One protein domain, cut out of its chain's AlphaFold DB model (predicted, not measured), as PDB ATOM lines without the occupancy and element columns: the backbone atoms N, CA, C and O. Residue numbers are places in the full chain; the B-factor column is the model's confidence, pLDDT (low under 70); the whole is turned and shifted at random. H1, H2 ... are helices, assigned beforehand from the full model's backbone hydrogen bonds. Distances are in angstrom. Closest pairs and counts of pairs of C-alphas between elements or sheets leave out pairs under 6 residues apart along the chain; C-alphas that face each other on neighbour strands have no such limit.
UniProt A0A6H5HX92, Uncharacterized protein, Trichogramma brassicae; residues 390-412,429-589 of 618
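This is residues 390 to 412 and 429 to 589 of the 618 residues of an uncharacterized protein of Trichogramma brassicae (UniProt A0A6H5HX92). Six helices stand side by side in an up-and-down bundle, in two rows of three, H3, H5, H8 and H4, H6, H7, with H6 and H5 nearest the middle. Short H1 packs on the outside of H4, H2 lies at one end of the bundle, and the long link from H7 to H8 loops past the other end. The printed part has 184 residues with eight named helices, H1 to H8 in chain order, and no named strand: all helix. It is compact, with a radius of gyration of the C-alphas of 16.1 A, and spans 54 by 36 by 31 A, only just elongated.

The longest helix, H6, residues 502 to 523, touches H5, residues 476 to 495, closest at the C-alphas of Ala 493 and Lys 505, 5.0 A apart; this hairpin has a shallow tilt of 18 degrees, opposite ways. H6 touches H4, residues 456 to 472, at C-alphas Tyr 463 and Leu 511, 6.6 A apart, the same way at 13 degrees. With residues 513 to 521 alone, H6 touches H7, residues 526 to 542, in a hairpin; the closest C-alphas, Cys 520 and His 529, are 5.6 A apart. H3, residues 438 to 451, touches H5 at C-alphas His 442 and Leu 485, 6.1 A apart. H8, residues 572 to 584, touches H7 at C-alphas Phe 528 and Gly 578, 4.2 A apart, and H5 at C-alphas Gly 476 and Phe 583, 6.5 A apart. H1, residues 398 to 401, touches H4 at C-alphas Phe 401 and Ser 464, 5.0 A apart. H2, residues 429 to 436, is close to H5 but not clearly touching, at 7.5 A between C-alphas Lys 435 and Phe 477. H3 and H8 are apart. In H2 to H8 every O i to N i+4 pair is within hydrogen-bond range; H1 is too short for such a pair.

H6 measures 32.4 A from C-alpha 502 to C-alpha 523, H5 28.2 A, H7 24.3 A, H4 24.1 A, H3 19.7 A and H8 18.0 A. H1 begins at C-alpha 398 (129.928, 110.392, 119.028), H6 at C-alpha 502 (135.558, 110.588, 147.187), and H8 ends at C-alpha 584 (160.091, 115.351, 117.907).

The two C-alphas farthest apart, those of Glu 429 and His 559, are 55.4 A apart. Residues 413 to 428 are not printed, and the gap from C-alpha 412 to C-alpha 429 is 29.6 A. The link from H7 to H8, residues 543 to 571, is long. Mean pLDDT of the printed part is 89.2; residues 496 to 500, 558 to 559, 563 and 585 to 589 are under 70.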
ATOM      1  N   LEU A 390     127.653 117.750 118.395       93.00
ATOM      2  CA  LEU A 390     126.824 117.636 117.191       93.00
ATOM      3  C   LEU A 390     127.371 118.464 116.022       93.00
ATOM      4  O   LEU A 390     127.268 118.026 114.880       93.00
ATOM      5  N   LEU A 391     127.957 119.628 116.308       90.94
ATOM      6  CA  LEU A 391     128.515 120.525 115.297       90.94
ATOM      7  C   LEU A 391     129.894 120.074 114.793       90.94
ATOM      8  O   LEU A 391     130.208 120.303 113.627       90.94
ATOM      9  N   ILE A 392     130.713 119.430 115.634       89.94
ATOM     10  CA  ILE A 392     132.066 118.987 115.247       89.94
ATOM     11  C   ILE A 392     132.117 117.561 114.696       89.94
ATOM     12  O   ILE A 392     133.026 117.257 113.934       89.94
ATOM     13  N   ASP A 393     131.183 116.674 115.059       89.44
ATOM     14  CA  ASP A 393     131.252 115.240 114.733       89.44
ATOM     15  C   ASP A 393     130.854 114.922 113.279       89.44
ATOM     16  O   ASP A 393     129.846 114.262 112.992       89.44
ATOM     17  N   ARG A 394     131.699 115.337 112.331       84.44
ATOM     18  CA  ARG A 394     131.522 115.097 110.887       84.44
ATOM     19  C   ARG A 394     131.435 113.608 110.555       84.44
ATOM     20  O   ARG A 394     130.790 113.194 109.589       84.44
ATOM     21  N   GLY A 395     132.106 112.785 111.357       83.00
ATOM     22  CA  GLY A 395     132.174 111.339 111.200       83.00
ATOM     23  C   GLY A 395     131.002 110.547 111.782       83.00
ATOM     24  O   GLY A 395     130.859 109.361 111.477       83.00
ATOM     25  N   LYS A 396     130.140 111.164 112.598       87.62
ATOM     26  CA  LYS A 396     129.131 110.450 113.405       87.62
ATOM     27  C   LYS A 396     129.771 109.416 114.354       87.62
ATOM     28  O   LYS A 396     129.259 108.301 114.529       87.62
ATOM     29  N   ASN A 397     130.918 109.773 114.931       90.94
ATOM     30  CA  ASN A 397     131.716 108.997 115.877       90.94
ATOM     31  C   ASN A 397     131.289 109.178 117.338       90.94
ATOM     32  O   ASN A 397     131.745 108.405 118.177       90.94
ATOM     33  N   LEU A 398     130.392 110.115 117.661       92.25
ATOM     34  CA  LEU A 398     129.928 110.392 119.028       92.25
ATOM     35  C   LEU A 398     129.499 109.120 119.774       92.25
ATOM     36  O   LEU A 398     129.777 108.953 120.957       92.25
ATOM     37  N   LYS A 399     128.882 108.164 119.069       92.38
ATOM     38  CA  LYS A 399     128.481 106.864 119.633       92.38
ATOM     39  C   LYS A 399     129.638 106.056 120.242       92.38
ATOM     40  O   LYS A 399     129.388 105.275 121.151       92.38
ATOM     41  N   VAL A 400     130.865 106.227 119.744       92.44
ATOM     42  CA  VAL A 400     132.077 105.542 120.226       92.44
ATOM     43  C   VAL A 400     132.582 106.174 121.521       92.44
ATOM     44  O   VAL A 400     133.126 105.478 122.369       92.44
ATOM     45  N   PHE A 401     132.366 107.479 121.691       94.75
ATOM     46  CA  PHE A 401     132.907 108.257 122.805       94.75
ATOM     47  C   PHE A 401     131.894 108.540 123.915       94.75
ATOM     48  O   PHE A 401     132.216 109.268 124.838       94.75
ATOM     49  N   ARG A 402     130.701 107.927 123.896       92.50
ATOM     50  CA  ARG A 402     129.658 108.176 124.911       92.50
ATOM     51  C   ARG A 402     130.105 107.931 126.350       92.50
ATOM     52  O   ARG A 402     129.531 108.515 127.258       92.50
ATOM     53  N   ARG A 403     131.054 107.018 126.569       93.00
ATOM     54  CA  ARG A 403     131.542 106.659 127.904       93.00
ATOM     55  C   ARG A 403     133.068 106.577 127.924       93.00
ATOM     56  O   ARG A 403     133.644 106.047 126.969       93.00
ATOM     57  N   PRO A 404     133.715 107.037 129.010       95.38
ATOM     58  CA  PRO A 404     135.136 106.826 129.243       95.38
ATOM     59  C   PRO A 404     135.504 105.345 129.148       95.38
ATOM     60  O   PRO A 404     134.876 104.493 129.780       95.38
ATOM     61  N   GLN A 405     136.528 105.043 128.355       94.75
ATOM     62  CA  GLN A 405     137.071 103.697 128.178       94.75
ATOM     63  C   GLN A 405     138.594 103.746 128.031       94.75
ATOM     64  O   GLN A 405     139.165 104.821 127.860       94.75
ATOM     65  N   ILE A 406     139.253 102.591 128.121       94.88
ATOM     66  CA  ILE A 406     140.687 102.470 127.833       94.88
ATOM     67  C   ILE A 406     140.872 102.113 126.363       94.88
ATOM     68  O   ILE A 406     140.240 101.183 125.862       94.88
ATOM     69  N   PHE A 407     141.777 102.824 125.698       94.19
ATOM     70  CA  PHE A 407     142.174 102.535 124.325       94.19
ATOM     71  C   PHE A 407     143.489 101.770 124.346       94.19
ATOM     72  O   PHE A 407     144.519 102.319 124.726       94.19
ATOM     73  N   PHE A 408     143.459 100.493 123.970       92.06
ATOM     74  CA  PHE A 408     144.667  99.673 123.871       92.06
ATOM     75  C   PHE A 408     145.399  99.947 122.558       92.06
ATOM     76  O   PHE A 408     144.772 100.269 121.556       92.06
ATOM     77  N   GLU A 409     146.719  99.784 122.554       86.25
ATOM     78  CA  GLU A 409     147.592 100.064 121.407       86.25
ATOM     79  C   GLU A 409     147.107  99.405 120.103       86.25
ATOM     80  O   GLU A 409     146.959 100.071 119.083       86.25
ATOM     81  N   ASN A 410     146.730  98.126 120.176       84.94
ATOM     82  CA  ASN A 410     146.259  97.337 119.032       84.94
ATOM     83  C   ASN A 410     144.728  97.327 118.884       84.94
ATOM     84  O   ASN A 410     144.160  96.416 118.285       84.94
ATOM     85  N   MET A 411     144.028  98.297 119.477       87.62
ATOM     86  CA  MET A 411     142.573  98.363 119.395       87.62
ATOM     87  C   MET A 411     142.132  98.795 117.992       87.62
ATOM     88  O   MET A 411     142.417  99.909 117.548       87.62
ATOM     89  N   GLU A 412     141.381  97.937 117.308       82.50
ATOM     90  CA  GLU A 412     140.769  98.269 116.022       82.50
ATOM     91  C   GLU A 412     139.440  99.003 116.229       82.50
ATOM     92  O   GLU A 412     138.387  98.398 116.440       82.50
ATOM     93  N   GLU A 429     143.438 126.013 108.357       82.75
ATOM     94  CA  GLU A 429     142.502 126.929 109.009       82.75
ATOM     95  C   GLU A 429     141.867 126.311 110.258       82.75
ATOM     96  O   GLU A 429     141.824 126.967 111.292       82.75
ATOM     97  N   ASP A 430     141.449 125.040 110.222       83.62
ATOM     98  CA  ASP A 430     140.888 124.357 111.398       83.62
ATOM     99  C   ASP A 430     141.958 124.229 112.506       83.62
ATOM    100  O   ASP A 430     141.667 124.396 113.693       83.62
ATOM    101  N   ARG A 431     143.229 124.005 112.124       85.00
ATOM    102  CA  ARG A 431     144.365 124.017 113.069       85.00
ATOM    103  C   ARG A 431     144.619 125.413 113.634       85.00
ATOM    104  O   ARG A 431     144.817 125.546 114.841       85.00
ATOM    105  N   ALA A 432     144.639 126.436 112.780       86.88
ATOM    106  CA  ALA A 432     144.866 127.822 113.179       86.88
ATOM    107  C   ALA A 432     143.759 128.323 114.119       86.88
ATOM    108  O   ALA A 432     144.060 128.916 115.153       86.88
ATOM    109  N   PHE A 433     142.504 127.989 113.815       85.88
ATOM    110  CA  PHE A 433     141.336 128.296 114.633       85.88
ATOM    111  C   PHE A 433     141.460 127.717 116.048       85.88
ATOM    112  O   PHE A 433     141.344 128.442 117.039       85.88
ATOM    113  N   LEU A 434     141.784 126.422 116.177       85.88
ATOM    114  CA  LEU A 434     141.968 125.820 117.501       85.88
ATOM    115  C   LEU A 434     143.194 126.398 118.228       85.88
ATOM    116  O   LEU A 434     143.150 126.585 119.444       85.88
ATOM    117  N   LYS A 435     144.275 126.714 117.500       89.00
ATOM    118  CA  LYS A 435     145.466 127.367 118.067       89.00
ATOM    119  C   LYS A 435     145.121 128.732 118.663       89.00
ATOM    120  O   LYS A 435     145.565 129.022 119.773       89.00
ATOM    121  N   GLN A 436     144.311 129.528 117.967       90.88
ATOM    122  CA  GLN A 436     143.847 130.838 118.426       90.88
ATOM    123  C   GLN A 436     142.994 130.732 119.695       90.88
ATOM    124  O   GLN A 436     143.155 131.531 120.614       90.88
ATOM    125  N   HIS A 437     142.120 129.729 119.789       90.50
ATOM    126  CA  HIS A 437     141.188 129.600 120.913       90.50
ATOM    127  C   HIS A 437     141.619 128.599 121.994       90.50
ATOM    128  O   HIS A 437     140.814 128.188 122.830       90.50
ATOM    129  N   ARG A 438     142.892 128.209 122.022       90.56
ATOM    130  CA  ARG A 438     143.410 127.150 122.904       90.56
ATOM    131  C   ARG A 438     143.179 127.395 124.391       90.56
ATOM    132  O   ARG A 438     142.817 126.479 125.121       90.56
ATOM    133  N   GLU A 439     143.383 128.633 124.831       93.69
ATOM    134  CA  GLU A 439     143.265 129.030 126.233       93.69
ATOM    135  C   GLU A 439     141.801 129.011 126.646       93.69
ATOM    136  O   GLU A 439     141.462 128.523 127.720       93.69
ATOM    137  N   LEU A 440     140.922 129.441 125.738       95.06
ATOM    138  CA  LEU A 440     139.483 129.381 125.920       95.06
ATOM    139  C   LEU A 440     138.990 127.931 126.015       95.06
ATOM    140  O   LEU A 440     138.231 127.615 126.929       95.06
ATOM    141  N   VAL A 441     139.445 127.053 125.115       95.88
ATOM    142  CA  VAL A 441     139.108 125.620 125.121       95.88
ATOM    143  C   VAL A 441     139.597 124.956 126.402       95.88
ATOM    144  O   VAL A 441     138.818 124.294 127.084       95.88
ATOM    145  N   HIS A 442     140.867 125.161 126.760       96.69
ATOM    146  CA  HIS A 442     141.441 124.598 127.976       96.69
ATOM    147  C   HIS A 442     140.689 125.081 129.222       96.69
ATOM    148  O   HIS A 442     140.282 124.260 130.038       96.69
ATOM    149  N   ARG A 443     140.476 126.396 129.364       97.31
ATOM    150  CA  ARG A 443     139.801 126.986 130.527       97.31
ATOM    151  C   ARG A 443     138.384 126.446 130.702       97.31
ATOM    152  O   ARG A 443     138.091 125.906 131.758       97.31
ATOM    153  N   ASN A 444     137.536 126.527 129.675       98.00
ATOM    154  CA  ASN A 444     136.126 126.153 129.828       98.00
ATOM    155  C   ASN A 444     135.931 124.636 129.970       98.00
ATOM    156  O   ASN A 444     135.055 124.200 130.708       98.00
ATOM    157  N   LEU A 445     136.753 123.802 129.315       98.25
ATOM    158  CA  LEU A 445     136.708 122.353 129.549       98.25
ATOM    159  C   LEU A 445     137.218 121.987 130.948       98.25
ATOM    160  O   LEU A 445     136.721 121.034 131.543       98.25
ATOM    161  N   TYR A 446     138.194 122.728 131.481       97.75
ATOM    162  CA  TYR A 446     138.647 122.553 132.859       97.75
ATOM    163  C   TYR A 446     137.548 122.948 133.853       97.75
ATOM    164  O   TYR A 446     137.238 122.161 134.745       97.75
ATOM    165  N   GLU A 447     136.910 124.102 133.654       96.94
ATOM    166  CA  GLU A 447     135.749 124.556 134.433       96.94
ATOM    167  C   GLU A 447     134.602 123.537 134.370       96.94
ATOM    168  O   GLU A 447     134.080 123.160 135.412       96.94
ATOM    169  N   SER A 448     134.296 122.975 133.194       97.25
ATOM    170  CA  SER A 448     133.311 121.890 133.031       97.25
ATOM    171  C   SER A 448     133.614 120.677 133.925       97.25
ATOM    172  O   SER A 448     132.709 120.105 134.530       97.25
ATOM    173  N   ILE A 449     134.891 120.282 134.051       96.31
ATOM    174  CA  ILE A 449     135.308 119.171 134.928       96.31
ATOM    175  C   ILE A 449     135.198 119.562 136.402       96.31
ATOM    176  O   ILE A 449     134.740 118.753 137.204       96.31
ATOM    177  N   VAL A 450     135.655 120.760 136.770       94.12
ATOM    178  CA  VAL A 450     135.693 121.223 138.165       94.12
ATOM    179  C   VAL A 450     134.281 121.439 138.708       94.12
ATOM    180  O   VAL A 450     133.951 120.894 139.762       94.12
ATOM    181  N   ASN A 451     133.451 122.168 137.961       93.44
ATOM    182  CA  ASN A 451     132.102 122.566 138.361       93.44
ATOM    183  C   ASN A 451     131.145 121.370 138.440       93.44
ATOM    184  O   ASN A 451     130.268 121.355 139.297       93.44
ATOM    185  N   HIS A 452     131.339 120.353 137.589       93.94
ATOM    186  CA  HIS A 452     130.421 119.211 137.458       93.94
ATOM    187  C   HIS A 452     131.081 117.862 137.760       93.94
ATOM    188  O   HIS A 452     130.680 116.829 137.221       93.94
ATOM    189  N   CYS A 453     132.109 117.838 138.616       92.19
ATOM    190  CA  CYS A 453     132.798 116.595 138.993       92.19
ATOM    191  C   CYS A 453     131.907 115.581 139.737       92.19
ATOM    192  O   CYS A 453     132.274 114.410 139.869       92.19
ATOM    193  N   ASP A 454     130.752 116.027 140.229       90.44
ATOM    194  CA  ASP A 454     129.720 115.238 140.894       90.44
ATOM    195  C   ASP A 454     128.687 114.634 139.927       90.44
ATOM    196  O   ASP A 454     127.994 113.679 140.284       90.44
ATOM    197  N   ASP A 455     128.603 115.144 138.696       91.94
ATOM    198  CA  ASP A 455     127.645 114.705 137.690       91.94
ATOM    199  C   ASP A 455     128.318 113.882 136.585       91.94
ATOM    200  O   ASP A 455     128.993 114.379 135.676       91.94
ATOM    201  N   ARG A 456     128.040 112.577 136.619       92.00
ATOM    202  CA  ARG A 456     128.505 111.618 135.618       92.00
ATOM    203  C   ARG A 456     128.125 112.021 134.188       92.00
ATOM    204  O   ARG A 456     128.947 111.845 133.294       92.00
ATOM    205  N   ALA A 457     126.918 112.535 133.949       94.19
ATOM    206  CA  ALA A 457     126.469 112.875 132.599       94.19
ATOM    207  C   ALA A 457     127.286 114.036 132.012       94.19
ATOM    208  O   ALA A 457     127.685 113.987 130.847       94.19
ATOM    209  N   ASN A 458     127.596 115.045 132.831       96.06
ATOM    210  CA  ASN A 458     128.460 116.159 132.439       96.06
ATOM    211  C   ASN A 458     129.906 115.711 132.181       96.06
ATOM    212  O   ASN A 458     130.516 116.134 131.196       96.06
ATOM    213  N   LEU A 459     130.449 114.806 133.001       96.31
ATOM    214  CA  LEU A 459     131.792 114.262 132.784       96.31
ATOM    215  C   LEU A 459     131.879 113.382 131.529       96.31
ATOM    216  O   LEU A 459     132.835 113.507 130.762       96.31
ATOM    217  N   GLU A 460     130.884 112.528 131.276       96.94
ATOM    218  CA  GLU A 460     130.791 111.727 130.046       96.94
ATOM    219  C   GLU A 460     130.659 112.621 128.798       96.94
ATOM    220  O   GLU A 460     131.293 112.359 127.768       96.94
ATOM    221  N   ALA A 461     129.899 113.717 128.893       97.56
ATOM    222  CA  ALA A 461     129.791 114.709 127.828       97.56
ATOM    223  C   ALA A 461     131.121 115.449 127.607       97.56
ATOM    224  O   ALA A 461     131.588 115.530 126.475       97.56
ATOM    225  N   THR A 462     131.787 115.904 128.670       98.12
ATOM    226  CA  THR A 462     133.103 116.561 128.571       98.12
ATOM    227  C   THR A 462     134.140 115.631 127.938       98.12
ATOM    228  O   THR A 462     134.864 116.025 127.024       98.12
ATOM    229  N   TYR A 463     134.169 114.362 128.356       98.31
ATOM    230  CA  TYR A 463     135.005 113.325 127.750       98.31
ATOM    231  C   TYR A 463     134.726 113.169 126.246       98.31
ATOM    232  O   TYR A 463     135.657 113.196 125.440       98.31
ATOM    233  N   SER A 464     133.449 113.062 125.862       97.81
ATOM    234  CA  SER A 464     133.040 112.945 124.456       97.81
ATOM    235  C   SER A 464     133.527 114.135 123.629       97.81
ATOM    236  O   SER A 464     134.059 113.950 122.535       97.81
ATOM    237  N   THR A 465     133.386 115.349 124.167       97.75
ATOM    238  CA  THR A 465     133.836 116.596 123.539       97.75
ATOM    239  C   THR A 465     135.347 116.599 123.315       97.75
ATOM    240  O   THR A 465     135.798 116.860 122.200       97.75
ATOM    241  N   VAL A 466     136.134 116.255 124.339       97.88
ATOM    242  CA  VAL A 466     137.602 116.183 124.245       97.88
ATOM    243  C   VAL A 466     138.035 115.158 123.194       97.88
ATOM    244  O   VAL A 466     138.864 115.463 122.336       97.88
ATOM    245  N   CYS A 467     137.454 113.956 123.214       96.81
ATOM    246  CA  CYS A 467     137.780 112.909 122.247       96.81
ATOM    247  C   CYS A 467     137.413 113.299 120.810       96.81
ATOM    248  O   CYS A 467     138.193 113.040 119.895       96.81
ATOM    249  N   LEU A 468     136.256 113.930 120.597       94.50
ATOM    250  CA  LEU A 468     135.846 114.380 119.268       94.50
ATOM    251  C   LEU A 468     136.734 115.512 118.750       94.50
ATOM    252  O   LEU A 468     137.188 115.429 117.614       94.50
ATOM    253  N   LEU A 469     137.067 116.512 119.571       93.50
ATOM    254  CA  LEU A 469     137.996 117.575 119.170       93.50
ATOM    255  C   LEU A 469     139.382 117.017 118.818       93.50
ATOM    256  O   LEU A 469     139.967 117.405 117.807       93.50
ATOM    257  N   ALA A 470     139.890 116.072 119.616       93.38
ATOM    258  CA  ALA A 470     141.152 115.396 119.330       93.38
ATOM    259  C   ALA A 470     141.087 114.602 118.018       93.38
ATOM    260  O   ALA A 470     142.033 114.636 117.235       93.38
ATOM    261  N   LEU A 471     139.967 113.922 117.751       91.31
ATOM    262  CA  LEU A 471     139.767 113.154 116.524       91.31
ATOM    263  C   LEU A 471     139.629 114.034 115.274       91.31
ATOM    264  O   LEU A 471     140.147 113.656 114.223       91.31
ATOM    265  N   GLU A 472     138.919 115.158 115.375       87.31
ATOM    266  CA  GLU A 472     138.675 116.084 114.260       87.31
ATOM    267  C   GLU A 472     139.930 116.899 113.912       87.31
ATOM    268  O   GLU A 472     140.182 117.169 112.736       87.31
ATOM    269  N   ILE A 473     140.770 117.230 114.903       88.50
ATOM    270  CA  ILE A 473     142.035 117.958 114.709       88.50
ATOM    271  C   ILE A 473     143.202 117.176 115.352       88.50
ATOM    272  O   ILE A 473     143.747 117.597 116.378       88.50
ATOM    273  N   PRO A 474     143.633 116.039 114.766       87.88
ATOM    274  CA  PRO A 474     144.668 115.187 115.344       87.88
ATOM    275  C   PRO A 474     146.071 115.734 115.040       87.88
ATOM    276  O   PRO A 474     146.790 115.214 114.186       87.88
ATOM    277  N   CYS A 475     146.492 116.777 115.757       86.75
ATOM    278  CA  CYS A 475     147.850 117.331 115.694       86.75
ATOM    279  C   CYS A 475     148.518 117.385 117.080       86.75
ATOM    280  O   CYS A 475     147.854 117.264 118.112       86.75
ATOM    281  N   GLY A 476     149.843 117.572 117.111       88.44
ATOM    282  CA  GLY A 476     150.605 117.610 118.369       88.44
ATOM    283  C   GLY A 476     150.185 118.733 119.313       88.44
ATOM    284  O   GLY A 476     150.239 118.577 120.530       88.44
ATOM    285  N   PHE A 477     149.669 119.824 118.755       87.88
ATOM    286  CA  PHE A 477     149.095 120.920 119.519       87.88
ATOM    287  C   PHE A 477     147.845 120.503 120.310       87.88
ATOM    288  O   PHE A 477     147.749 120.756 121.513       87.88
ATOM    289  N   THR A 478     146.902 119.829 119.648       91.62
ATOM    290  CA  THR A 478     145.684 119.309 120.278       91.62
ATOM    291  C   THR A 478     146.025 118.274 121.348       91.62
ATOM    292  O   THR A 478     145.487 118.329 122.454       91.62
ATOM    293  N   ALA A 479     146.982 117.383 121.056       94.00
ATOM    294  CA  ALA A 479     147.491 116.414 122.021       94.00
ATOM    295  C   ALA A 479     148.053 117.103 123.273       94.00
ATOM    296  O   ALA A 479     147.641 116.783 124.382       94.00
ATOM    297  N   ALA A 480     148.928 118.099 123.107       93.81
ATOM    298  CA  ALA A 480     149.508 118.837 124.226       93.81
ATOM    299  C   ALA A 480     148.453 119.597 125.048       93.81
ATOM    300  O   ALA A 480     148.481 119.539 126.277       93.81
ATOM    301  N   THR A 481     147.498 120.255 124.383       94.88
ATOM    302  CA  THR A 481     146.416 121.008 125.040       94.88
ATOM    303  C   THR A 481     145.572 120.098 125.930       94.88
ATOM    304  O   THR A 481     145.369 120.393 127.109       94.88
ATOM    305  N   PHE A 482     145.117 118.960 125.401       96.88
ATOM    306  CA  PHE A 482     144.284 118.040 126.170       96.88
ATOM    307  C   PHE A 482     145.069 117.242 127.198       96.88
ATOM    308  O   PHE A 482     144.553 116.969 128.275       96.88
ATOM    309  N   THR A 483     146.333 116.927 126.940       97.00
ATOM    310  CA  THR A 483     147.191 116.343 127.965       97.00
ATOM    311  C   THR A 483     147.416 117.307 129.131       97.00
ATOM    312  O   THR A 483     147.277 116.889 130.278       97.00
ATOM    313  N   CYS A 484     147.670 118.592 128.869       96.75
ATOM    314  CA  CYS A 484     147.769 119.618 129.910       96.75
ATOM    315  C   CYS A 484     146.463 119.730 130.716       96.75
ATOM    316  O   CYS A 484     146.493 119.663 131.946       96.75
ATOM    317  N   LEU A 485     145.314 119.767 130.030       97.69
ATOM    318  CA  LEU A 485     143.989 119.744 130.653       97.69
ATOM    319  C   LEU A 485     143.818 118.537 131.594       97.69
ATOM    320  O   LEU A 485     143.383 118.697 132.733       97.69
ATOM    321  N   MET A 486     144.192 117.334 131.147       98.00
ATOM    322  CA  MET A 486     144.096 116.114 131.956       98.00
ATOM    323  C   MET A 486     145.039 116.128 133.162       98.00
ATOM    324  O   MET A 486     144.665 115.660 134.239       98.00
ATOM    325  N   MET A 487     146.243 116.685 133.025       97.38
ATOM    326  CA  MET A 487     147.167 116.832 134.152       97.38
ATOM    327  C   MET A 487     146.647 117.832 135.187       97.38
ATOM    328  O   MET A 487     146.718 117.555 136.387       97.38
ATOM    329  N   ASN A 488     146.040 118.935 134.741       96.38
ATOM    330  CA  ASN A 488     145.381 119.905 135.615       96.38
ATOM    331  C   ASN A 488     144.163 119.294 136.325       96.38
ATOM    332  O   ASN A 488     144.033 119.427 137.542       96.38
ATOM    333  N   ALA A 489     143.326 118.536 135.611       95.88
ATOM    334  CA  ALA A 489     142.207 117.798 136.200       95.88
ATOM    335  C   ALA A 489     142.682 116.759 137.235       95.88
ATOM    336  O   ALA A 489     142.111 116.641 138.320       95.88
ATOM    337  N   GLN A 490     143.777 116.042 136.950       95.06
ATOM    338  CA  GLN A 490     144.384 115.126 137.916       95.06
ATOM    339  C   GLN A 490     144.892 115.872 139.156       95.06
ATOM    340  O   GLN A 490     144.699 115.393 140.274       95.06
ATOM    341  N   LYS A 491     145.547 117.027 138.975       93.62
ATOM    342  CA  LYS A 491     146.020 117.864 140.083       93.62
ATOM    343  C   LYS A 491     144.847 118.281 140.970       93.62
ATOM    344  O   LYS A 491     144.918 118.031 142.167       93.62
ATOM    345  N   PHE A 492     143.759 118.782 140.383       92.12
ATOM    346  CA  PHE A 492     142.522 119.135 141.086       92.12
ATOM    347  C   PHE A 492     141.953 117.971 141.917       92.12
ATOM    348  O   PHE A 492     141.702 118.125 143.115       92.12
ATOM    349  N   ALA A 493     141.818 116.783 141.318       91.44
ATOM    350  CA  ALA A 493     141.302 115.600 142.011       91.44
ATOM    351  C   ALA A 493     142.187 115.163 143.196       91.44
ATOM    352  O   ALA A 493     141.674 114.704 144.223       91.44
ATOM    353  N   ARG A 494     143.513 115.336 143.072       88.06
ATOM    354  CA  ARG A 494     144.494 114.982 144.109       88.06
ATOM    355  C   ARG A 494     144.553 115.996 145.239       88.06
ATOM    356  O   ARG A 494     144.475 115.600 146.397       88.06
ATOM    357  N   THR A 495     144.704 117.281 144.914       82.50
ATOM    358  CA  THR A 495     144.837 118.341 145.923       82.50
ATOM    359  C   THR A 495     143.552 118.536 146.705       82.50
ATOM    360  O   THR A 495     143.612 119.056 147.810       82.50
ATOM    361  N   GLY A 496     142.417 118.076 146.164       64.50
ATOM    362  CA  GLY A 496     141.128 118.217 146.810       64.50
ATOM    363  C   GLY A 496     140.796 119.691 146.964       64.50
ATOM    364  O   GLY A 496     140.927 120.236 148.054       64.50
ATOM    365  N   GLY A 497     140.289 120.314 145.893       56.75
ATOM    366  CA  GLY A 497     139.389 121.458 146.087       56.75
ATOM    367  C   GLY A 497     138.219 121.056 147.003       56.75
ATOM    368  O   GLY A 497     138.205 119.950 147.543       56.75
ATOM    369  N   GLU A 498     137.192 121.881 147.153       54.66
ATOM    370  CA  GLU A 498     135.973 121.554 147.921       54.66
ATOM    371  C   GLU A 498     135.137 120.386 147.313       54.66
ATOM    372  O   GLU A 498     133.913 120.383 147.305       54.66
ATOM    373  N   ILE A 499     135.787 119.356 146.766       61.03
ATOM    374  CA  ILE A 499     135.239 118.112 146.251       61.03
ATOM    375  C   ILE A 499     134.652 117.339 147.434       61.03
ATOM    376  O   ILE A 499     135.357 116.624 148.150       61.03
ATOM    377  N   GLY A 500     133.342 117.480 147.627       62.28
ATOM    378  CA  GLY A 500     132.636 116.914 148.776       62.28
ATOM    379  C   GLY A 500     132.741 115.387 148.909       62.28
ATOM    380  O   GLY A 500     132.823 114.882 150.027       62.28
ATOM    381  N   SER A 501     132.778 114.629 147.801       74.38
ATOM    382  CA  SER A 501     132.759 113.153 147.821       74.38
ATOM    383  C   SER A 501     133.981 112.513 147.159       74.38
ATOM    384  O   SER A 501     134.423 112.913 146.082       74.38
ATOM    385  N   ARG A 502     134.480 111.421 147.759       79.25
ATOM    386  CA  ARG A 502     135.558 110.588 147.187       79.25
ATOM    387  C   ARG A 502     135.205 110.035 145.804       79.25
ATOM    388  O   ARG A 502     136.095 109.915 144.968       79.25
ATOM    389  N   SER A 503     133.927 109.754 145.548       82.94
ATOM    390  CA  SER A 503     133.453 109.249 144.254       82.94
ATOM    391  C   SER A 503     133.773 110.198 143.098       82.94
ATOM    392  O   SER A 503     134.121 109.745 142.013       82.94
ATOM    393  N   HIS A 504     133.743 111.511 143.343       87.50
ATOM    394  CA  HIS A 504     134.013 112.517 142.314       87.50
ATOM    395  C   HIS A 504     135.480 112.465 141.865       87.50
ATOM    396  O   HIS A 504     135.782 112.539 140.676       87.50
ATOM    397  N   LYS A 505     136.408 112.215 142.805       89.12
ATOM    398  CA  LYS A 505     137.831 112.003 142.487       89.12
ATOM    399  C   LYS A 505     138.018 110.810 141.550       89.12
ATOM    400  O   LYS A 505     138.815 110.869 140.617       89.12
ATOM    401  N   TYR A 506     137.272 109.732 141.781       91.00
ATOM    402  CA  TYR A 506     137.339 108.523 140.961       91.00
ATOM    403  C   TYR A 506     136.887 108.789 139.530       91.00
ATOM    404  O   TYR A 506     137.576 108.379 138.595       91.00
ATOM    405  N   TYR A 507     135.803 109.551 139.351       92.81
ATOM    406  CA  TYR A 507     135.349 109.966 138.026       92.81
ATOM    407  C   TYR A 507     136.410 110.768 137.284       92.81
ATOM    408  O   TYR A 507     136.751 110.424 136.153       92.81
ATOM    409  N   VAL A 508     136.997 111.779 137.929       94.25
ATOM    410  CA  VAL A 508     138.038 112.598 137.294       94.25
ATOM    411  C   VAL A 508     139.250 111.742 136.906       94.25
ATOM    412  O   VAL A 508     139.738 111.845 135.783       94.25
ATOM    413  N   HIS A 509     139.709 110.825 137.763       94.69
ATOM    414  CA  HIS A 509     140.826 109.934 137.421       94.69
ATOM    415  C   HIS A 509     140.509 108.944 136.293       94.69
ATOM    416  O   HIS A 509     141.400 108.672 135.479       94.69
ATOM    417  N   ALA A 510     139.273 108.439 136.227       95.25
ATOM    418  CA  ALA A 510     138.804 107.598 135.132       95.25
ATOM    419  C   ALA A 510     138.766 108.383 133.809       95.25
ATOM    420  O   ALA A 510     139.238 107.882 132.791       95.25
ATOM    421  N   LEU A 511     138.293 109.635 133.835       96.88
ATOM    422  CA  LEU A 511     138.307 110.544 132.684       96.88
ATOM    423  C   LEU A 511     139.740 110.779 132.187       96.88
ATOM    424  O   LEU A 511     140.019 110.595 131.002       96.88
ATOM    425  N   VAL A 512     140.659 111.111 133.102       97.56
ATOM    426  CA  VAL A 512     142.070 111.394 132.800       97.56
ATOM    427  C   VAL A 512     142.739 110.237 132.061       97.56
ATOM    428  O   VAL A 512     143.328 110.439 130.998       97.56
ATOM    429  N   ILE A 513     142.645 109.012 132.590       97.38
ATOM    430  CA  ILE A 513     143.304 107.861 131.956       97.38
ATOM    431  C   ILE A 513     142.642 107.496 130.617       97.38
ATOM    432  O   ILE A 513     143.334 107.111 129.672       97.38
ATOM    433  N   SER A 514     141.324 107.671 130.491       97.56
ATOM    434  CA  SER A 514     140.603 107.444 129.236       97.56
ATOM    435  C   SER A 514     141.032 108.398 128.125       97.56
ATOM    436  O   SER A 514     141.350 107.948 127.025       97.56
ATOM    437  N   VAL A 515     141.106 109.702 128.404       98.06
ATOM    438  CA  VAL A 515     141.545 110.697 127.412       98.06
ATOM    439  C   VAL A 515     143.004 110.476 127.020       98.06
ATOM    440  O   VAL A 515     143.329 110.486 125.835       98.06
ATOM    441  N   LEU A 516     143.898 110.240 127.983       98.00
ATOM    442  CA  LEU A 516     145.320 110.078 127.674       98.00
ATOM    443  C   LEU A 516     145.600 108.802 126.875       98.00
ATOM    444  O   LEU A 516     146.370 108.843 125.918       98.00
ATOM    445  N   THR A 517     144.934 107.686 127.194       97.00
ATOM    446  CA  THR A 517     145.062 106.466 126.378       97.00
ATOM    447  C   THR A 517     144.499 106.664 124.971       97.00
ATOM    448  O   THR A 517     145.095 106.164 124.016       97.00
ATOM    449  N   PHE A 518     143.429 107.455 124.813       96.62
ATOM    450  CA  PHE A 518     142.923 107.848 123.497       96.62
ATOM    451  C   PHE A 518     143.934 108.682 122.703       96.62
ATOM    452  O   PHE A 518     144.179 108.371 121.541       96.62
ATOM    453  N   ILE A 519     144.560 109.694 123.314       96.12
ATOM    454  CA  ILE A 519     145.606 110.509 122.671       96.12
ATOM    455  C   ILE A 519     146.765 109.617 122.210       96.12
ATOM    456  O   ILE A 519     147.198 109.718 121.060       96.12
ATOM    457  N   CYS A 520     147.227 108.694 123.061       95.25
ATOM    458  CA  CYS A 520     148.283 107.751 122.695       95.25
ATOM    459  C   CYS A 520     147.889 106.870 121.511       95.25
ATOM    460  O   CYS A 520     148.673 106.716 120.575       95.25
ATOM    461  N   TRP A 521     146.675 106.316 121.532       94.56
ATOM    462  CA  TRP A 521     146.152 105.489 120.448       94.56
ATOM    463  C   TRP A 521     146.019 106.280 119.138       94.56
ATOM    464  O   TRP A 521     146.479 105.839 118.086       94.56
ATOM    465  N   LEU A 522     145.456 107.488 119.206       91.88
ATOM    466  CA  LEU A 522     145.211 108.354 118.055       91.88
ATOM    467  C   LEU A 522     146.511 108.753 117.348       91.88
ATOM    468  O   LEU A 522     146.578 108.739 116.116       91.88
ATOM    469  N   HIS A 523     147.542 109.089 118.125       90.62
ATOM    470  CA  HIS A 523     148.832 109.541 117.611       90.62
ATOM    471  C   HIS A 523     149.867 108.429 117.448       90.62
ATOM    472  O   HIS A 523     150.949 108.722 116.940       90.62
ATOM    473  N   LYS A 524     149.558 107.183 117.831       90.75
ATOM    474  CA  LYS A 524     150.511 106.059 117.879       90.75
ATOM    475  C   LYS A 524     151.745 106.369 118.740       90.75
ATOM    476  O   LYS A 524     152.884 106.221 118.305       90.75
ATOM    477  N   ALA A 525     151.519 106.881 119.948       92.38
ATOM    478  CA  ALA A 525     152.574 107.188 120.912       92.38
ATOM    479  C   ALA A 525     152.885 105.960 121.784       92.38
ATOM    480  O   ALA A 525     152.462 105.897 122.933       92.38
ATOM    481  N   GLU A 526     153.603 104.982 121.230       92.94
ATOM    482  CA  GLU A 526     153.858 103.666 121.852       92.94
ATOM    483  C   GLU A 526     154.544 103.779 123.222       92.94
ATOM    484  O   GLU A 526     154.063 103.231 124.214       92.94
ATOM    485  N   LEU A 527     155.614 104.580 123.316       93.19
ATOM    486  CA  LEU A 527     156.339 104.795 124.574       93.19
ATOM    487  C   LEU A 527     155.439 105.411 125.654       93.19
ATOM    488  O   LEU A 527     155.424 104.967 126.802       93.19
ATOM    489  N   PHE A 528     154.640 106.407 125.268       95.62
ATOM    490  CA  PHE A 528     153.698 107.032 126.186       95.62
ATOM    491  C   PHE A 528     152.591 106.045 126.594       95.62
ATOM    492  O   PHE A 528     152.209 105.969 127.762       95.62
ATOM    493  N   HIS A 529     152.115 105.223 125.658       95.62
ATOM    494  CA  HIS A 529     151.138 104.166 125.919       95.62
ATOM    495  C   HIS A 529     151.663 103.133 126.928       95.62
ATOM    496  O   HIS A 529     150.953 102.783 127.872       95.62
ATOM    497  N   ALA A 530     152.925 102.711 126.807       95.94
ATOM    498  CA  ALA A 530     153.569 101.786 127.742       95.94
ATOM    499  C   ALA A 530     153.610 102.333 129.182       95.94
ATOM    500  O   ALA A 530     153.313 101.604 130.141       95.94
ATOM    501  N   TYR A 531     153.903 103.626 129.340       97.00
ATOM    502  CA  TYR A 531     153.820 104.306 130.632       97.00
ATOM    503  C   TYR A 531     152.387 104.289 131.193       97.00
ATOM    504  O   TYR A 531     152.163 103.821 132.316       97.00
ATOM    505  N   LEU A 532     151.390 104.697 130.395       96.00
ATOM    506  CA  LEU A 532     149.981 104.688 130.814       96.00
ATOM    507  C   LEU A 532     149.494 103.281 131.191       96.00
ATOM    508  O   LEU A 532     148.812 103.117 132.202       96.00
ATOM    509  N   ASN A 533     149.890 102.254 130.436       94.88
ATOM    510  CA  ASN A 533     149.579 100.854 130.729       94.88
ATOM    511  C   ASN A 533     150.139 100.400 132.079       94.88
ATOM    512  O   ASN A 533     149.512  99.590 132.767       94.88
ATOM    513  N   THR A 534     151.304 100.909 132.478       95.81
ATOM    514  CA  THR A 534     151.914 100.584 133.772       95.81
ATOM    515  C   THR A 534     151.068 101.145 134.914       95.81
ATOM    516  O   THR A 534     150.740 100.418 135.856       95.81
ATOM    517  N   ILE A 535     150.622 102.398 134.795       95.81
ATOM    518  CA  ILE A 535     149.712 103.034 135.760       95.81
ATOM    519  C   ILE A 535     148.348 102.334 135.782       95.81
ATOM    520  O   ILE A 535     147.853 101.985 136.855       95.81
ATOM    521  N   PHE A 536     147.769 102.049 134.615       93.69
ATOM    522  CA  PHE A 536     146.504 101.324 134.485       93.69
ATOM    523  C   PHE A 536     146.547  99.956 135.184       93.69
ATOM    524  O   PHE A 536     145.651  99.651 135.973       93.69
ATOM    525  N   LYS A 537     147.600  99.154 134.959       93.62
ATOM    526  CA  LYS A 537     147.780  97.835 135.598       93.62
ATOM    527  C   LYS A 537     147.933  97.946 137.116       93.62
ATOM    528  O   LYS A 537     147.352  97.143 137.846       93.62
ATOM    529  N   LYS A 538     148.675  98.946 137.608       93.94
ATOM    530  CA  LYS A 538     148.789  99.214 139.051       93.94
ATOM    531  C   LYS A 538     147.434  99.574 139.664       93.94
ATOM    532  O   LYS A 538     147.060  98.984 140.676       93.94
ATOM    533  N   ARG A 539     146.674 100.475 139.031       93.81
ATOM    534  CA  ARG A 539     145.309 100.829 139.457       93.81
ATOM    535  C   ARG A 539     144.384  99.620 139.433       93.81
ATOM    536  O   ARG A 539     143.717  99.369 140.421       93.81
ATOM    537  N   ALA A 540     144.402  98.807 138.379       91.38
ATOM    538  CA  ALA A 540     143.558  97.615 138.292       91.38
ATOM    539  C   ALA A 540     143.806  96.630 139.449       91.38
ATOM    540  O   ALA A 540     142.869  96.001 139.931       91.38
ATOM    541  N   LYS A 541     145.056  96.524 139.920       90.56
ATOM    542  CA  LYS A 541     145.428  95.660 141.045       90.56
ATOM    543  C   LYS A 541     145.079  96.254 142.412       90.56
ATOM    544  O   LYS A 541     144.640  95.519 143.289       90.56
ATOM    545  N   TRP A 542     145.333  97.546 142.615       89.31
ATOM    546  CA  TRP A 542     145.325  98.154 143.953       89.31
ATOM    547  C   TRP A 542     144.185  99.150 144.187       89.31
ATOM    548  O   TRP A 542     143.747  99.322 145.316       89.31
ATOM    549  N   ALA A 543     143.697  99.811 143.143       90.56
ATOM    550  CA  ALA A 543     142.674 100.850 143.227       90.56
ATOM    551  C   ALA A 543     141.820 100.896 141.940       90.56
ATOM    552  O   ALA A 543     141.886 101.862 141.172       90.56
ATOM    553  N   PRO A 544     141.030  99.838 141.664       89.81
ATOM    554  CA  PRO A 544     140.327  99.682 140.388       89.81
ATOM    555  C   PRO A 544     139.290 100.780 140.127       89.81
ATOM    556  O   PRO A 544     138.989 101.070 138.975       89.81
ATOM    557  N   HIS A 545     138.795 101.441 141.176       89.19
ATOM    558  CA  HIS A 545     137.856 102.560 141.085       89.19
ATOM    559  C   HIS A 545     138.433 103.804 140.378       89.19
ATOM    560  O   HIS A 545     137.656 104.609 139.881       89.19
ATOM    561  N   PHE A 546     139.762 103.962 140.284       91.25
ATOM    562  CA  PHE A 546     140.400 105.046 139.517       91.25
ATOM    563  C   PHE A 546     140.485 104.782 138.004       91.25
ATOM    564  O   PHE A 546     140.988 105.632 137.262       91.25
ATOM    565  N   ASN A 547     140.074 103.600 137.546       92.81
ATOM    566  CA  ASN A 547     140.008 103.251 136.131       92.81
ATOM    567  C   ASN A 547     138.550 103.324 135.639       92.81
ATOM    568  O   ASN A 547     137.627 103.128 136.428       92.81
ATOM    569  N   PRO A 548     138.321 103.576 134.337       90.25
ATOM    570  CA  PRO A 548     136.999 103.411 133.741       90.25
ATOM    571  C   PRO A 548     136.532 101.939 133.814       90.25
ATOM    572  O   PRO A 548     137.371 101.032 133.868       90.25
ATOM    573  N   PRO A 549     135.213 101.678 133.738       89.50
ATOM    574  CA  PRO A 549     134.132 102.648 133.529       89.50
ATOM    575  C   PRO A 549     133.795 103.464 134.788       89.50
ATOM    576  O   PRO A 549     133.982 103.008 135.912       89.50
ATOM    577  N   MET A 550     133.246 104.665 134.593       88.62
ATOM    578  CA  MET A 550     132.621 105.419 135.685       88.62
ATOM    579  C   MET A 550     131.355 104.690 136.158       88.62
ATOM    580  O   MET A 550     130.515 104.311 135.337       88.62
ATOM    581  N   LEU A 551     131.212 104.501 137.471       86.06
ATOM    582  CA  LEU A 551     130.066 103.820 138.086       86.06
ATOM    583  C   LEU A 551     129.124 104.827 138.749       86.06
ATOM    584  O   LEU A 551     129.584 105.767 139.381       86.06
ATOM    585  N   GLU A 552     127.809 104.627 138.685       81.81
ATOM    586  CA  GLU A 552     126.850 105.495 139.402       81.81
ATOM    587  C   GLU A 552     127.079 105.517 140.913       81.81
ATOM    588  O   GLU A 552     126.902 106.543 141.563       81.81
ATOM    589  N   ARG A 553     127.482 104.377 141.475       80.69
ATOM    590  CA  ARG A 553     127.802 104.232 142.890       80.69
ATOM    591  C   ARG A 553     129.037 103.367 143.033       80.69
ATOM    592  O   ARG A 553     129.144 102.315 142.407       80.69
ATOM    593  N   TYR A 554     129.957 103.814 143.876       83.00
ATOM    594  CA  TYR A 554     131.096 103.014 144.294       83.00
ATOM    595  C   TYR A 554     130.795 102.423 145.666       83.00
ATOM    596  O   TYR A 554     130.828 103.125 146.678       83.00
ATOM    597  N   GLU A 555     130.472 101.136 145.693       78.69
ATOM    598  CA  GLU A 555     130.228 100.402 146.929       78.69
ATOM    599  C   GLU A 555     131.545  99.800 147.421       78.69
ATOM    600  O   GLU A 555     132.169  98.983 146.745       78.69
ATOM    601  N   PHE A 556     131.984 100.221 148.605       78.19
ATOM    602  CA  PHE A 556     133.153  99.649 149.264       78.19
ATOM    603  C   PHE A 556     132.717  98.953 150.543       78.19
ATOM    604  O   PHE A 556     131.937  99.497 151.325       78.19
ATOM    605  N   ALA A 557     133.268  97.767 150.792       72.50
ATOM    606  CA  ALA A 557     133.170  97.166 152.111       72.50
ATOM    607  C   ALA A 557     133.835  98.094 153.143       72.50
ATOM    608  O   ALA A 557     134.861  98.711 152.853       72.50
ATOM    609  N   ALA A 558     133.290  98.160 154.361       66.88
ATOM    610  CA  ALA A 558     133.772  99.060 155.418       66.88
ATOM    611  C   ALA A 558     135.274  98.902 155.754       66.88
ATOM    612  O   ALA A 558     135.886  99.815 156.297       66.88
ATOM    613  N   HIS A 559     135.873  97.756 155.414       69.31
ATOM    614  CA  HIS A 559     137.280  97.417 155.644       69.31
ATOM    615  C   HIS A 559     138.160  97.507 154.381       69.31
ATOM    616  O   HIS A 559     139.312  97.077 154.402       69.31
ATOM    617  N   HIS A 560     137.645  98.020 153.260       72.44
ATOM    618  CA  HIS A 560     138.419  98.119 152.027       72.44
ATOM    619  C   HIS A 560     139.463  99.244 152.126       72.44
ATOM    620  O   HIS A 560     139.118 100.419 152.260       72.44
ATOM    621  N   VAL A 561     140.750  98.896 152.024       70.12
ATOM    622  CA  VAL A 561     141.845  99.877 151.976       70.12
ATOM    623  C   VAL A 561     141.788 100.603 150.633       70.12
ATOM    624  O   VAL A 561     142.095 100.037 149.584       70.12
ATOM    625  N   LEU A 562     141.367 101.864 150.659       70.25
ATOM    626  CA  LEU A 562     141.408 102.745 149.497       70.25
ATOM    627  C   LEU A 562     142.833 103.284 149.360       70.25
ATOM    628  O   LEU A 562     143.254 104.159 150.113       70.25
ATOM    629  N   TRP A 563     143.599 102.692 148.445       69.88
ATOM    630  CA  TRP A 563     144.993 103.059 148.214       69.88
ATOM    631  C   TRP A 563     145.084 104.390 147.463       69.88
ATOM    632  O   TRP A 563     144.760 104.448 146.284       69.88
ATOM    633  N   ASP A 564     145.585 105.429 148.130       76.19
ATOM    634  CA  ASP A 564     145.894 106.746 147.548       76.19
ATOM    635  C   ASP A 564     147.418 106.956 147.486       76.19
ATOM    636  O   ASP A 564     147.994 107.873 148.071       76.19
ATOM    637  N   LYS A 565     148.119 105.998 146.870       85.44
ATOM    638  CA  LYS A 565     149.581 106.050 146.756       85.44
ATOM    639  C   LYS A 565     150.005 106.944 145.585       85.44
ATOM    640  O   LYS A 565     149.396 106.854 144.517       85.44
ATOM    641  N   PRO A 566     151.100 107.722 145.713       85.44
ATOM    642  CA  PRO A 566     151.588 108.598 144.645       85.44
ATOM    643  C   PRO A 566     151.846 107.871 143.320       85.44
ATOM    644  O   PRO A 566     151.646 108.443 142.254       85.44
ATOM    645  N   ASP A 567     152.253 106.600 143.381       88.56
ATOM    646  CA  ASP A 567     152.619 105.783 142.222       88.56
ATOM    647  C   ASP A 567     151.418 105.218 141.438       88.56
ATOM    648  O   ASP A 567     151.609 104.525 140.434       88.56
ATOM    649  N   LEU A 568     150.194 105.516 141.887       91.25
ATOM    650  CA  LEU A 568     148.945 105.279 141.161       91.25
ATOM    651  C   LEU A 568     148.563 106.464 140.262       91.25
ATOM    652  O   LEU A 568     147.607 106.364 139.487       91.25
ATOM    653  N   PHE A 569     149.282 107.583 140.339       94.00
ATOM    654  CA  PHE A 569     149.002 108.791 139.570       94.00
ATOM    655  C   PHE A 569     150.079 109.064 138.533       94.00
ATOM    656  O   PHE A 569     151.222 108.626 138.647       94.00
ATOM    657  N   LEU A 570     149.680 109.793 137.498       96.06
ATOM    658  CA  LEU A 570     150.570 110.169 136.411       96.06
ATOM    659  C   LEU A 570     151.529 111.264 136.877       96.06
ATOM    660  O   LEU A 570     151.111 112.202 137.564       96.06
ATOM    661  N   LEU A 571     152.788 111.151 136.476       95.94
ATOM    662  CA  LEU A 571     153.820 112.157 136.680       95.94
ATOM    663  C   LEU A 571     153.836 113.099 135.479       95.94
ATOM    664  O   LEU A 571     153.829 112.657 134.333       95.94
ATOM    665  N   ASP A 572     153.865 114.399 135.752       93.19
ATOM    666  CA  ASP A 572     153.784 115.428 134.714       93.19
ATOM    667  C   ASP A 572     154.935 115.340 133.703       93.19
ATOM    668  O   ASP A 572     154.711 115.393 132.496       93.19
ATOM    669  N   TRP A 573     156.162 115.111 134.176       93.88
ATOM    670  CA  TRP A 573     157.328 115.012 133.302       93.88
ATOM    671  C   TRP A 573     157.298 113.766 132.397       93.88
ATOM    672  O   TRP A 573     157.640 113.885 131.227       93.88
ATOM    673  N   GLU A 574     156.824 112.610 132.883       96.31
ATOM    674  CA  GLU A 574     156.666 111.375 132.083       96.31
ATOM    675  C   GLU A 574     155.653 111.581 130.954       96.31
ATOM    676  O   GLU A 574     155.847 111.169 129.812       96.31
ATOM    677  N   VAL A 575     154.561 112.273 131.277       95.31
ATOM    678  CA  VAL A 575     153.501 112.612 130.331       95.31
ATOM    679  C   VAL A 575     154.014 113.568 129.249       95.31
ATOM    680  O   VAL A 575     153.801 113.327 128.057       95.31
ATOM    681  N   ARG A 576     154.740 114.626 129.637       93.25
ATOM    682  CA  ARG A 576     155.377 115.552 128.687       93.25
ATOM    683  C   ARG A 576     156.430 114.848 127.833       93.25
ATOM    684  O   ARG A 576     156.454 115.061 126.623       93.25
ATOM    685  N   PHE A 577     157.254 113.995 128.438       93.94
ATOM    686  CA  PHE A 577     158.279 113.218 127.745       93.94
ATOM    687  C   PHE A 577     157.665 112.268 126.713       93.94
ATOM    688  O   PHE A 577     158.110 112.244 125.567       93.94
ATOM    689  N   GLY A 578     156.595 111.555 127.069       93.19
ATOM    690  CA  GLY A 578     155.887 110.660 126.158       93.19
ATOM    691  C   GLY A 578     155.336 111.370 124.915       93.19
ATOM    692  O   GLY A 578     155.479 110.866 123.797       93.19
ATOM    693  N   LEU A 579     154.755 112.564 125.083       92.06
ATOM    694  CA  LEU A 579     154.324 113.394 123.952       92.06
ATOM    695  C   LEU A 579     155.507 113.931 123.142       92.06
ATOM    696  O   LEU A 579     155.504 113.839 121.913       92.06
ATOM    697  N   TRP A 580     156.515 114.483 123.817       91.44
ATOM    698  CA  TRP A 580     157.708 115.038 123.185       91.44
ATOM    699  C   TRP A 580     158.418 113.997 122.314       91.44
ATOM    700  O   TRP A 580     158.691 114.264 121.143       91.44
ATOM    701  N   HIS A 581     158.614 112.786 122.840       91.50
ATOM    702  CA  HIS A 581     159.208 111.666 122.117       91.50
ATOM    703  C   HIS A 581     158.432 111.367 120.831       91.50
ATOM    704  O   HIS A 581     159.026 111.150 119.776       91.50
ATOM    705  N   ARG A 582     157.093 111.387 120.883       89.31
ATOM    706  CA  ARG A 582     156.273 111.106 119.702       89.31
ATOM    707  C   ARG A 582     156.381 112.186 118.626       89.31
ATOM    708  O   ARG A 582     156.420 111.841 117.449       89.31
ATOM    709  N   PHE A 583     156.380 113.463 119.002       86.44
ATOM    710  CA  PHE A 583     156.301 114.561 118.031       86.44
ATOM    711  C   PHE A 583     157.655 115.109 117.569       86.44
ATOM    712  O   PHE A 583     157.697 115.713 116.502       86.44
ATOM    713  N   ARG A 584     158.748 114.907 118.321       80.69
ATOM    714  CA  ARG A 584     160.091 115.351 117.907       80.69
ATOM    715  C   ARG A 584     160.936 114.250 117.265       80.69
ATOM    716  O   ARG A 584     161.471 114.485 116.196       80.69
ATOM    717  N   LEU A 585     161.015 113.056 117.855       67.12
ATOM    718  CA  LEU A 585     161.998 112.041 117.431       67.12
ATOM    719  C   LEU A 585     161.572 111.205 116.216       67.12
ATOM    720  O   LEU A 585     162.396 110.561 115.581       67.12
ATOM    721  N   VAL A 586     160.284 111.194 115.870       58.50
ATOM    722  CA  VAL A 586     159.777 110.409 114.727       58.50
ATOM    723  C   VAL A 586     159.957 111.149 113.395       58.50
ATOM    724  O   VAL A 586     159.919 110.516 112.342       58.50
ATOM    725  N   ASN A 587     160.182 112.466 113.426       51.28
ATOM    726  CA  ASN A 587     160.454 113.240 112.212       51.28
ATOM    727  C   ASN A 587     161.902 113.057 111.725       51.28
ATOM    728  O   ASN A 587     162.124 113.135 110.526       51.28
ATOM    729  N   ASP A 588     162.843 112.697 112.605       47.16
ATOM    730  CA  ASP A 588     164.259 112.513 112.244       47.16
ATOM    731  C   ASP A 588     164.543 111.194 111.492       47.16
ATOM    732  O   ASP A 588     165.603 111.031 110.901       47.16
ATOM    733  N   HIS A 589     163.604 110.239 111.471       43.62
ATOM    734  CA  HIS A 589     163.790 108.937 110.806       43.62
ATOM    735  C   HIS A 589     163.192 108.843 109.395       43.62
ATOM    736  O   HIS A 589     163.227 107.770 108.793       43.62
TER     737      HIS A 589